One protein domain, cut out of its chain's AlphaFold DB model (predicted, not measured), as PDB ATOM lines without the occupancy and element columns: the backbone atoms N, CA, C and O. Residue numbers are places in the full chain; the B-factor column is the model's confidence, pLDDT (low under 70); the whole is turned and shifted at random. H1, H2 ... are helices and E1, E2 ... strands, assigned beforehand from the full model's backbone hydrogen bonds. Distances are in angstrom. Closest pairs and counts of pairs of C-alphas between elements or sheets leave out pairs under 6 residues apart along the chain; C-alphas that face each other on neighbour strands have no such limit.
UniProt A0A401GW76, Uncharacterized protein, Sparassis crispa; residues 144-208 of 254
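What this domain is: This is residues 144 to 208 of the 254 residues of an uncharacterized protein of Sparassis crispa (UniProt A0A401GW76). Two helices, H1 and H2, meet near their ends as an L at one end of a loose, elongated model, and a small two-stranded hairpin of E1 and E2 reaches away from them to make the other end. The unnamed opening stretch, residues 144 to 159, runs from beside E2 to the helices. The printed part has 65 residues, with two named helices and two named strands in the order H1, H2, E1, E2; the strands are antiparallel, and the class is mixed, helices and strands, with under half of the residues in named elements. The whole is loose, with a radius of gyration of the C-alphas of 14.0 A and spans of 39 by 24 by 21 A.

Where its parts are: After residues 144 to 159, H1 holds residues 160 to 172 and measures 18.5 A from C-alpha 160 at (314.233, 321.034, 365.451) to C-alpha 172. H2, residues 176 to 183, measures 10.1 A. E1 is residues 193 to 195, 6.5 A, and E2 is residues 205 to 207, 6.4 A, with C-alpha 207 at (317.483, 313.652, 346.550).

How they stand to each other: H1 and H2 only just touch, with 3 pairs of C-alphas within 8 A, and only at the corner by their tight link. The closest C-alphas are those of Glu 170 and Phe 176, 6.0 A apart, and the lines are about perpendicular at 76 degrees. Residues 170 to 175, of which 170 to 172 belong to H1, stand free. In H1 and H2 every O i to N i+4 pair is within hydrogen-bond range. E1 and E2 form a hairpin, antiparallel at 168 degrees, with N 194 and O 206 at 2.8 A. H1 is apart from E1 and E2, and H2 is apart from E2.

The domain as a whole: The C-alphas farthest apart, those of Lys 174 and Pro 200, are 40.3 A from each other. The printed part has no cut, and no link between named elements is long. Mean pLDDT of the printed part is 82.8; residues 144, 187 to 191, 198 to 199 and 201 are under 70.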
ATOM      1  N   PHE A 144     312.883 316.341 347.626       65.56
ATOM      2  CA  PHE A 144     314.103 316.573 348.383       65.56
ATOM      3  C   PHE A 144     313.893 316.091 349.810       65.56
ATOM      4  O   PHE A 144     312.859 316.372 350.417       65.56
ATOM      5  N   LEU A 145     314.885 315.393 350.365       71.06
ATOM      6  CA  LEU A 145     314.908 315.154 351.800       71.06
ATOM      7  C   LEU A 145     314.974 316.516 352.505       71.06
ATOM      8  O   LEU A 145     315.896 317.295 352.266       71.06
ATOM      9  N   GLU A 146     313.996 316.797 353.360       72.31
ATOM     10  CA  GLU A 146     313.845 318.104 354.012       72.31
ATOM     11  C   GLU A 146     315.061 318.468 354.883       72.31
ATOM     12  O   GLU A 146     315.440 319.637 354.951       72.31
ATOM     13  N   CYS A 147     315.732 317.484 355.491       77.31
ATOM     14  CA  CYS A 147     317.023 317.703 356.135       77.31
ATOM     15  C   CYS A 147     317.974 316.523 355.942       77.31
ATOM     16  O   CYS A 147     317.649 315.371 356.234       77.31
ATOM     17  N   TYR A 148     319.196 316.838 355.516       80.69
ATOM     18  CA  TYR A 148     320.315 315.913 355.520       80.69
ATOM     19  C   TYR A 148     321.252 316.214 356.686       80.69
ATOM     20  O   TYR A 148     321.896 317.259 356.712       80.69
ATOM     21  N   ILE A 149     321.375 315.268 357.619       85.38
ATOM     22  CA  ILE A 149     322.351 315.366 358.707       85.38
ATOM     23  C   ILE A 149     323.710 314.883 358.201       85.38
ATOM     24  O   ILE A 149     323.875 313.709 357.843       85.38
ATOM     25  N   THR A 150     324.688 315.788 358.185       87.31
ATOM     26  CA  THR A 150     326.045 315.518 357.701       87.31
ATOM     27  C   THR A 150     326.788 314.530 358.608       87.31
ATOM     28  O   THR A 150     326.286 314.080 359.638       87.31
ATOM     29  N   ALA A 151     327.999 314.138 358.206       87.75
ATOM     30  CA  ALA A 151     328.826 313.219 358.988       87.75
ATOM     31  C   ALA A 151     329.209 313.782 360.369       87.75
ATOM     32  O   ALA A 151     329.416 312.998 361.292       87.75
ATOM     33  N   ASP A 152     329.251 315.107 360.512       87.56
ATOM     34  CA  ASP A 152     329.575 315.783 361.771       87.56
ATOM     35  C   ASP A 152     328.395 315.786 362.761       87.56
ATOM     36  O   ASP A 152     328.569 316.105 363.935       87.56
ATOM     37  N   GLY A 153     327.216 315.340 362.315       88.06
ATOM     38  CA  GLY A 153     326.006 315.248 363.122       88.06
ATOM     39  C   GLY A 153     325.086 316.451 362.944       88.06
ATOM     40  O   GLY A 153     325.156 317.168 361.947       88.06
ATOM     41  N   SER A 154     324.162 316.609 363.892       86.88
ATOM     42  CA  SER A 154     323.232 317.737 363.933       86.88
ATOM     43  C   SER A 154     323.983 319.038 364.225       86.88
ATOM     44  O   SER A 154     324.683 319.131 365.231       86.88
ATOM     45  N   ASP A 155     323.764 320.055 363.401       87.19
ATOM     46  CA  ASP A 155     324.290 321.412 363.567       87.19
ATOM     47  C   ASP A 155     323.178 322.421 363.913       87.19
ATOM     48  O   ASP A 155     322.002 322.071 364.054       87.19
ATOM     49  N   ASP A 156     323.534 323.700 364.053       85.06
ATOM     50  CA  ASP A 156     322.561 324.756 364.356       85.06
ATOM     51  C   ASP A 156     321.507 324.925 363.248       85.06
ATOM     52  O   ASP A 156     320.377 325.314 363.549       85.06
ATOM     53  N   LEU A 157     321.840 324.554 362.006       84.00
ATOM     54  CA  LEU A 157     320.968 324.633 360.829       84.00
ATOM     55  C   LEU A 157     320.007 323.440 360.700       84.00
ATOM     56  O   LEU A 157     319.040 323.507 359.940       84.00
ATOM     57  N   THR A 158     320.241 322.361 361.447       86.25
ATOM     58  CA  THR A 158     319.380 321.178 361.457       86.25
ATOM     59  C   THR A 158     318.006 321.544 362.049       86.25
ATOM     60  O   THR A 158     317.949 322.083 363.160       86.25
ATOM     61  N   PRO A 159     316.875 321.267 361.367       88.06
ATOM     62  CA  PRO A 159     315.555 321.605 361.888       88.06
ATOM     63  C   PRO A 159     315.246 320.857 363.189       88.06
ATOM     64  O   PRO A 159     315.632 319.699 363.366       88.06
ATOM     65  N   GLU A 160     314.491 321.501 364.079       87.75
ATOM     66  CA  GLU A 160     314.233 321.034 365.451       87.75
ATOM     67  C   GLU A 160     313.683 319.599 365.519       87.75
ATOM     68  O   GLU A 160     314.091 318.793 366.354       87.75
ATOM     69  N   HIS A 161     312.803 319.238 364.581       86.31
ATOM     70  CA  HIS A 161     312.276 317.879 364.459       86.31
ATOM     71  C   HIS A 161     313.393 316.825 364.316       86.31
ATOM     72  O   HIS A 161     313.360 315.785 364.978       86.31
ATOM     73  N   TYR A 162     314.408 317.095 363.492       88.62
ATOM     74  CA  TYR A 162     315.527 316.177 363.272       88.62
ATOM     75  C   TYR A 162     316.499 316.168 364.449       88.62
ATOM     76  O   TYR A 162     317.002 315.097 364.787       88.62
ATOM     77  N   LYS A 163     316.700 317.314 365.117       91.06
ATOM     78  CA  LYS A 163     317.463 317.399 366.374       91.06
ATOM     79  C   LYS A 163     316.865 316.479 367.436       91.06
ATOM     80  O   LYS A 163     317.564 315.651 368.011       91.06
ATOM     81  N   HIS A 164     315.544 316.517 367.608       91.94
ATOM     82  CA  HIS A 164     314.863 315.653 368.570       91.94
ATOM     83  C   HIS A 164     314.986 314.155 368.227       91.94
ATOM     84  O   HIS A 164     315.212 313.331 369.120       91.94
ATOM     85  N   ILE A 165     314.877 313.780 366.945       91.62
ATOM     86  CA  ILE A 165     315.117 312.393 366.504       91.62
ATOM     87  C   ILE A 165     316.565 311.984 366.788       91.62
ATOM     88  O   ILE A 165     316.794 310.894 367.318       91.62
ATOM     89  N   TRP A 166     317.525 312.844 366.456       93.44
ATOM     90  CA  TRP A 166     318.947 312.616 366.688       93.44
ATOM     91  C   TRP A 166     319.237 312.385 368.177       93.44
ATOM     92  O   TRP A 166     319.756 311.328 368.537       93.44
ATOM     93  N   ASP A 167     318.780 313.279 369.052       94.12
ATOM     94  CA  ASP A 167     318.941 313.178 370.508       94.12
ATOM     95  C   ASP A 167     318.336 311.894 371.081       94.12
ATOM     96  O   ASP A 167     318.897 311.254 371.979       94.12
ATOM     97  N   LYS A 168     317.170 311.484 370.570       94.50
ATOM     98  CA  LYS A 168     316.541 310.219 370.962       94.50
ATOM     99  C   LYS A 168     317.417 309.030 370.572       94.50
ATOM    100  O   LYS A 168     317.603 308.113 371.375       94.50
ATOM    101  N   ILE A 169     317.972 309.042 369.361       94.50
ATOM    102  CA  ILE A 169     318.871 307.987 368.889       94.50
ATOM    103  C   ILE A 169     320.145 307.949 369.735       94.50
ATOM    104  O   ILE A 169     320.552 306.857 370.128       94.50
ATOM    105  N   GLU A 170     320.750 309.093 370.056       94.94
ATOM    106  CA  GLU A 170     321.958 309.150 370.889       94.94
ATOM    107  C   GLU A 170     321.734 308.563 372.285       94.94
ATOM    108  O   GLU A 170     322.564 307.796 372.781       94.94
ATOM    109  N   LYS A 171     320.582 308.853 372.903       94.75
ATOM    110  CA  LYS A 171     320.201 308.283 374.206       94.75
ATOM    111  C   LYS A 171     320.051 306.762 374.144       94.75
ATOM    112  O   LYS A 171     320.497 306.054 375.047       94.75
ATOM    113  N   GLU A 172     319.440 306.244 373.081       94.62
ATOM    114  CA  GLU A 172     319.201 304.806 372.905       94.62
ATOM    115  C   GLU A 172     320.437 304.038 372.409       94.62
ATOM    116  O   GLU A 172     320.569 302.833 372.652       94.62
ATOM    117  N   PHE A 173     321.331 304.708 371.685       95.81
ATOM    118  CA  PHE A 173     322.486 304.122 371.023       95.81
ATOM    119  C   PHE A 173     323.672 305.092 371.063       95.81
ATOM    120  O   PHE A 173     323.987 305.753 370.080       95.81
ATOM    121  N   LYS A 174     324.393 305.128 372.189       95.50
ATOM    122  CA  LYS A 174     325.460 306.118 372.437       95.50
ATOM    123  C   LYS A 174     326.621 306.091 371.447       95.50
ATOM    124  O   LYS A 174     327.331 307.076 371.302       95.50
ATOM    125  N   VAL A 175     326.845 304.962 370.776       95.75
ATOM    126  CA  VAL A 175     327.885 304.852 369.740       95.75
ATOM    127  C   VAL A 175     327.410 305.343 368.363       95.75
ATOM    128  O   VAL A 175     328.165 305.266 367.397       95.75
ATOM    129  N   PHE A 176     326.166 305.824 368.252       95.62
ATOM    130  CA  PHE A 176     325.581 306.295 367.001       95.62
ATOM    131  C   PHE A 176     326.368 307.437 366.349       95.62
ATOM    132  O   PHE A 176     326.684 307.264 365.174       95.62
ATOM    133  N   PRO A 177     326.766 308.524 367.046       94.75
ATOM    134  CA  PRO A 177     327.466 309.642 366.400       94.75
ATOM    135  C   PRO A 177     328.794 309.215 365.769       94.75
ATOM    136  O   PRO A 177     329.063 309.513 364.608       94.75
ATOM    137  N   TYR A 178     329.571 308.393 366.482       94.00
ATOM    138  CA  TYR A 178     330.826 307.818 365.987       94.00
ATOM    139  C   TYR A 178     330.616 306.973 364.721       94.00
ATOM    140  O   TYR A 178     331.353 307.075 363.741       94.00
ATOM    141  N   LEU A 179     329.574 306.134 364.712       94.19
ATOM    142  CA  LEU A 179     329.238 305.327 363.539       94.19
ATOM    143  C   LEU A 179     328.687 306.173 362.391       94.19
ATOM    144  O   LEU A 179     328.976 305.858 361.239       94.19
ATOM    145  N   HIS A 180     327.925 307.227 362.686       93.75
ATOM    146  CA  HIS A 180     327.390 308.147 361.687       93.75
ATOM    147  C   HIS A 180     328.510 308.884 360.967       93.75
ATOM    148  O   HIS A 180     328.552 308.831 359.741       93.75
ATOM    149  N   ALA A 181     329.491 309.418 361.694       91.75
ATOM    150  CA  ALA A 181     330.669 310.053 361.102       91.75
ATOM    151  C   ALA A 181     331.413 309.126 360.120       91.75
ATOM    152  O   ALA A 181     331.871 309.539 359.050       91.75
ATOM    153  N   LEU A 182     331.491 307.830 360.433       90.62
ATOM    154  CA  LEU A 182     332.128 306.842 359.562       90.62
ATOM    155  C   LEU A 182     331.270 306.426 358.362       90.62
ATOM    156  O   LEU A 182     331.804 306.227 357.268       90.62
ATOM    157  N   LEU A 183     329.969 306.225 358.568       90.06
ATOM    158  CA  LEU A 183     329.073 305.598 357.595       90.06
ATOM    159  C   LEU A 183     328.365 306.609 356.691       90.06
ATOM    160  O   LEU A 183     328.140 306.288 355.527       90.06
ATOM    161  N   ALA A 184     328.080 307.821 357.168       87.50
ATOM    162  CA  ALA A 184     327.442 308.877 356.378       87.50
ATOM    163  C   ALA A 184     328.344 309.389 355.243       87.50
ATOM    164  O   ALA A 184     327.854 309.807 354.201       87.50
ATOM    165  N   THR A 185     329.671 309.286 355.397       81.94
ATOM    166  CA  THR A 185     330.639 309.652 354.343       81.94
ATOM    167  C   THR A 185     330.705 308.649 353.185       81.94
ATOM    168  O   THR A 185     331.371 308.901 352.179       81.94
ATOM    169  N   GLN A 186     330.054 307.491 353.306       79.06
ATOM    170  CA  GLN A 186     330.097 306.447 352.286       79.06
ATOM    171  C   GLN A 186     328.961 306.645 351.279       79.06
ATOM    172  O   GLN A 186     327.794 306.450 351.612       79.06
ATOM    173  N   LEU A 187     329.311 306.920 350.018       64.19
ATOM    174  CA  LEU A 187     328.354 307.091 348.910       64.19
ATOM    175  C   LEU A 187     327.397 305.899 348.743       64.19
ATOM    176  O   LEU A 187     326.242 306.079 348.382       64.19
ATOM    177  N   ASN A 188     327.846 304.678 349.057       67.94
ATOM    178  CA  ASN A 188     326.991 303.487 348.987       67.94
ATOM    179  C   ASN A 188     325.947 303.408 350.117       67.94
ATOM    180  O   ASN A 188     324.992 302.647 350.009       67.94
ATOM    181  N   VAL A 189     326.149 304.129 351.222       68.25
ATOM    182  CA  VAL A 189     325.223 304.176 352.369       68.25
ATOM    183  C   VAL A 189     324.337 305.420 352.292       68.25
ATOM    184  O   VAL A 189     323.182 305.399 352.729       68.25
ATOM    185  N   ASN A 190     324.866 306.492 351.707       67.88
ATOM    186  CA  ASN A 190     324.149 307.724 351.459       67.88
ATOM    187  C   ASN A 190     324.348 308.189 350.007       67.88
ATOM    188  O   ASN A 190     325.229 309.012 349.745       67.88
ATOM    189  N   PRO A 191     323.584 307.624 349.054       68.75
ATOM    190  CA  PRO A 191     323.642 308.068 347.669       68.75
ATOM    191  C   PRO A 191     323.090 309.493 347.560       68.75
ATOM    192  O   PRO A 191     322.231 309.883 348.346       68.75
ATOM    193  N   ALA A 192     323.561 310.255 346.571       71.62
ATOM    194  CA  ALA A 192     323.080 311.618 346.334       71.62
ATOM    195  C   ALA A 192     321.564 311.650 346.060       71.62
ATOM    196  O   ALA A 192     320.862 312.537 346.543       71.62
ATOM    197  N   ALA A 193     321.060 310.637 345.349       78.56
ATOM    198  CA  ALA A 193     319.646 310.432 345.088       78.56
ATOM    199  C   ALA A 193     319.287 308.938 345.105       78.56
ATOM    200  O   ALA A 193     320.127 308.086 344.798       78.56
ATOM    201  N   ILE A 194     318.041 308.620 345.449       73.81
ATOM    202  CA  ILE A 194     317.452 307.285 345.311       73.81
ATOM    203  C   ILE A 194     316.245 307.395 344.392       73.81
ATOM    204  O   ILE A 194     315.261 308.036 344.742       73.81
ATOM    205  N   THR A 195     316.306 306.717 343.249       74.81
ATOM    206  CA  THR A 195     315.145 306.519 342.381       74.81
ATOM    207  C   THR A 195     314.453 305.219 342.775       74.81
ATOM    208  O   THR A 195     315.069 304.149 342.787       74.81
ATOM    209  N   THR A 196     313.182 305.296 343.158       73.69
ATOM    210  CA  THR A 196     312.364 304.113 343.420       73.69
ATOM    211  C   THR A 196     312.104 303.359 342.115       73.69
ATOM    212  O   THR A 196     311.965 303.952 341.048       73.69
ATOM    213  N   GLY A 197     312.054 302.025 342.193       70.81
ATOM    214  CA  GLY A 197     311.613 301.209 341.059       70.81
ATOM    215  C   GLY A 197     310.161 301.517 340.681       70.81
ATOM    216  O   GLY A 197     309.419 302.048 341.506       70.81
ATOM    217  N   ILE A 198     309.772 301.150 339.454       69.56
ATOM    218  CA  ILE A 198     308.442 301.412 338.880       69.56
ATOM    219  C   ILE A 198     307.358 300.917 339.847       69.56
ATOM    220  O   ILE A 198     307.167 299.711 340.023       69.56
ATOM    221  N   ARG A 199     306.674 301.856 340.507       69.31
ATOM    222  CA  ARG A 199     305.450 301.599 341.268       69.31
ATOM    223  C   ARG A 199     304.245 301.946 340.388       69.31
ATOM    224  O   ARG A 199     304.413 302.624 339.378       69.31
ATOM    225  N   PRO A 200     303.027 301.523 340.768       72.19
ATOM    226  CA  PRO A 200     301.802 301.968 340.100       72.19
ATOM    227  C   PRO A 200     301.688 303.498 339.971       72.19
ATOM    228  O   PRO A 200     301.096 303.972 339.016       72.19
ATOM    229  N   ASN A 201     302.331 304.250 340.874       69.38
ATOM    230  CA  ASN A 201     302.394 305.717 340.874       69.38
ATOM    231  C   ASN A 201     303.672 306.273 340.200       69.38
ATOM    232  O   ASN A 201     304.174 307.312 340.613       69.38
ATOM    233  N   GLY A 202     304.271 305.553 339.248       75.88
ATOM    234  CA  GLY A 202     305.475 306.004 338.539       75.88
ATOM    235  C   GLY A 202     306.797 305.773 339.283       75.88
ATOM    236  O   GLY A 202     306.877 305.033 340.275       75.88
ATOM    237  N   PHE A 203     307.873 306.353 338.744       71.75
ATOM    238  CA  PHE A 203     309.180 306.407 339.398       71.75
ATOM    239  C   PHE A 203     309.277 307.688 340.222       71.75
ATOM    240  O   PHE A 203     308.762 308.729 339.838       71.75
ATOM    241  N   LYS A 204     309.956 307.619 341.365       76.56
ATOM    242  CA  LYS A 204     310.148 308.775 342.239       76.56
ATOM    243  C   LYS A 204     311.610 308.895 342.602       76.56
ATOM    244  O   LYS A 204     312.192 307.940 343.116       76.56
ATOM    245  N   THR A 205     312.204 310.053 342.348       77.12
ATOM    246  CA  THR A 205     313.593 310.322 342.726       77.12
ATOM    247  C   THR A 205     313.614 311.180 343.979       77.12
ATOM    248  O   THR A 205     313.122 312.302 343.974       77.12
ATOM    249  N   VAL A 206     314.193 310.643 345.054       75.31
ATOM    250  CA  VAL A 206     314.421 311.368 346.304       75.31
ATOM    251  C   VAL A 206     315.881 311.790 346.379       75.31
ATOM    252  O   VAL A 206     316.769 310.935 346.440       75.31
ATOM    253  N   TYR A 207     316.141 313.093 346.397       74.75
ATOM    254  CA  TYR A 207     317.483 313.652 346.550       74.75
ATOM    255  C   TYR A 207     317.820 313.791 348.038       74.75
ATOM    256  O   TYR A 207     317.205 314.572 348.761       74.75
ATOM    257  N   TYR A 208     318.807 313.022 348.503       73.25
ATOM    258  CA  TYR A 208     319.286 313.046 349.894       73.25
ATOM    259  C   TYR A 208     320.252 314.189 350.157       73.25
ATOM    260  O   TYR A 208     320.427 314.591 351.299       73.25
TER     261      TYR A 208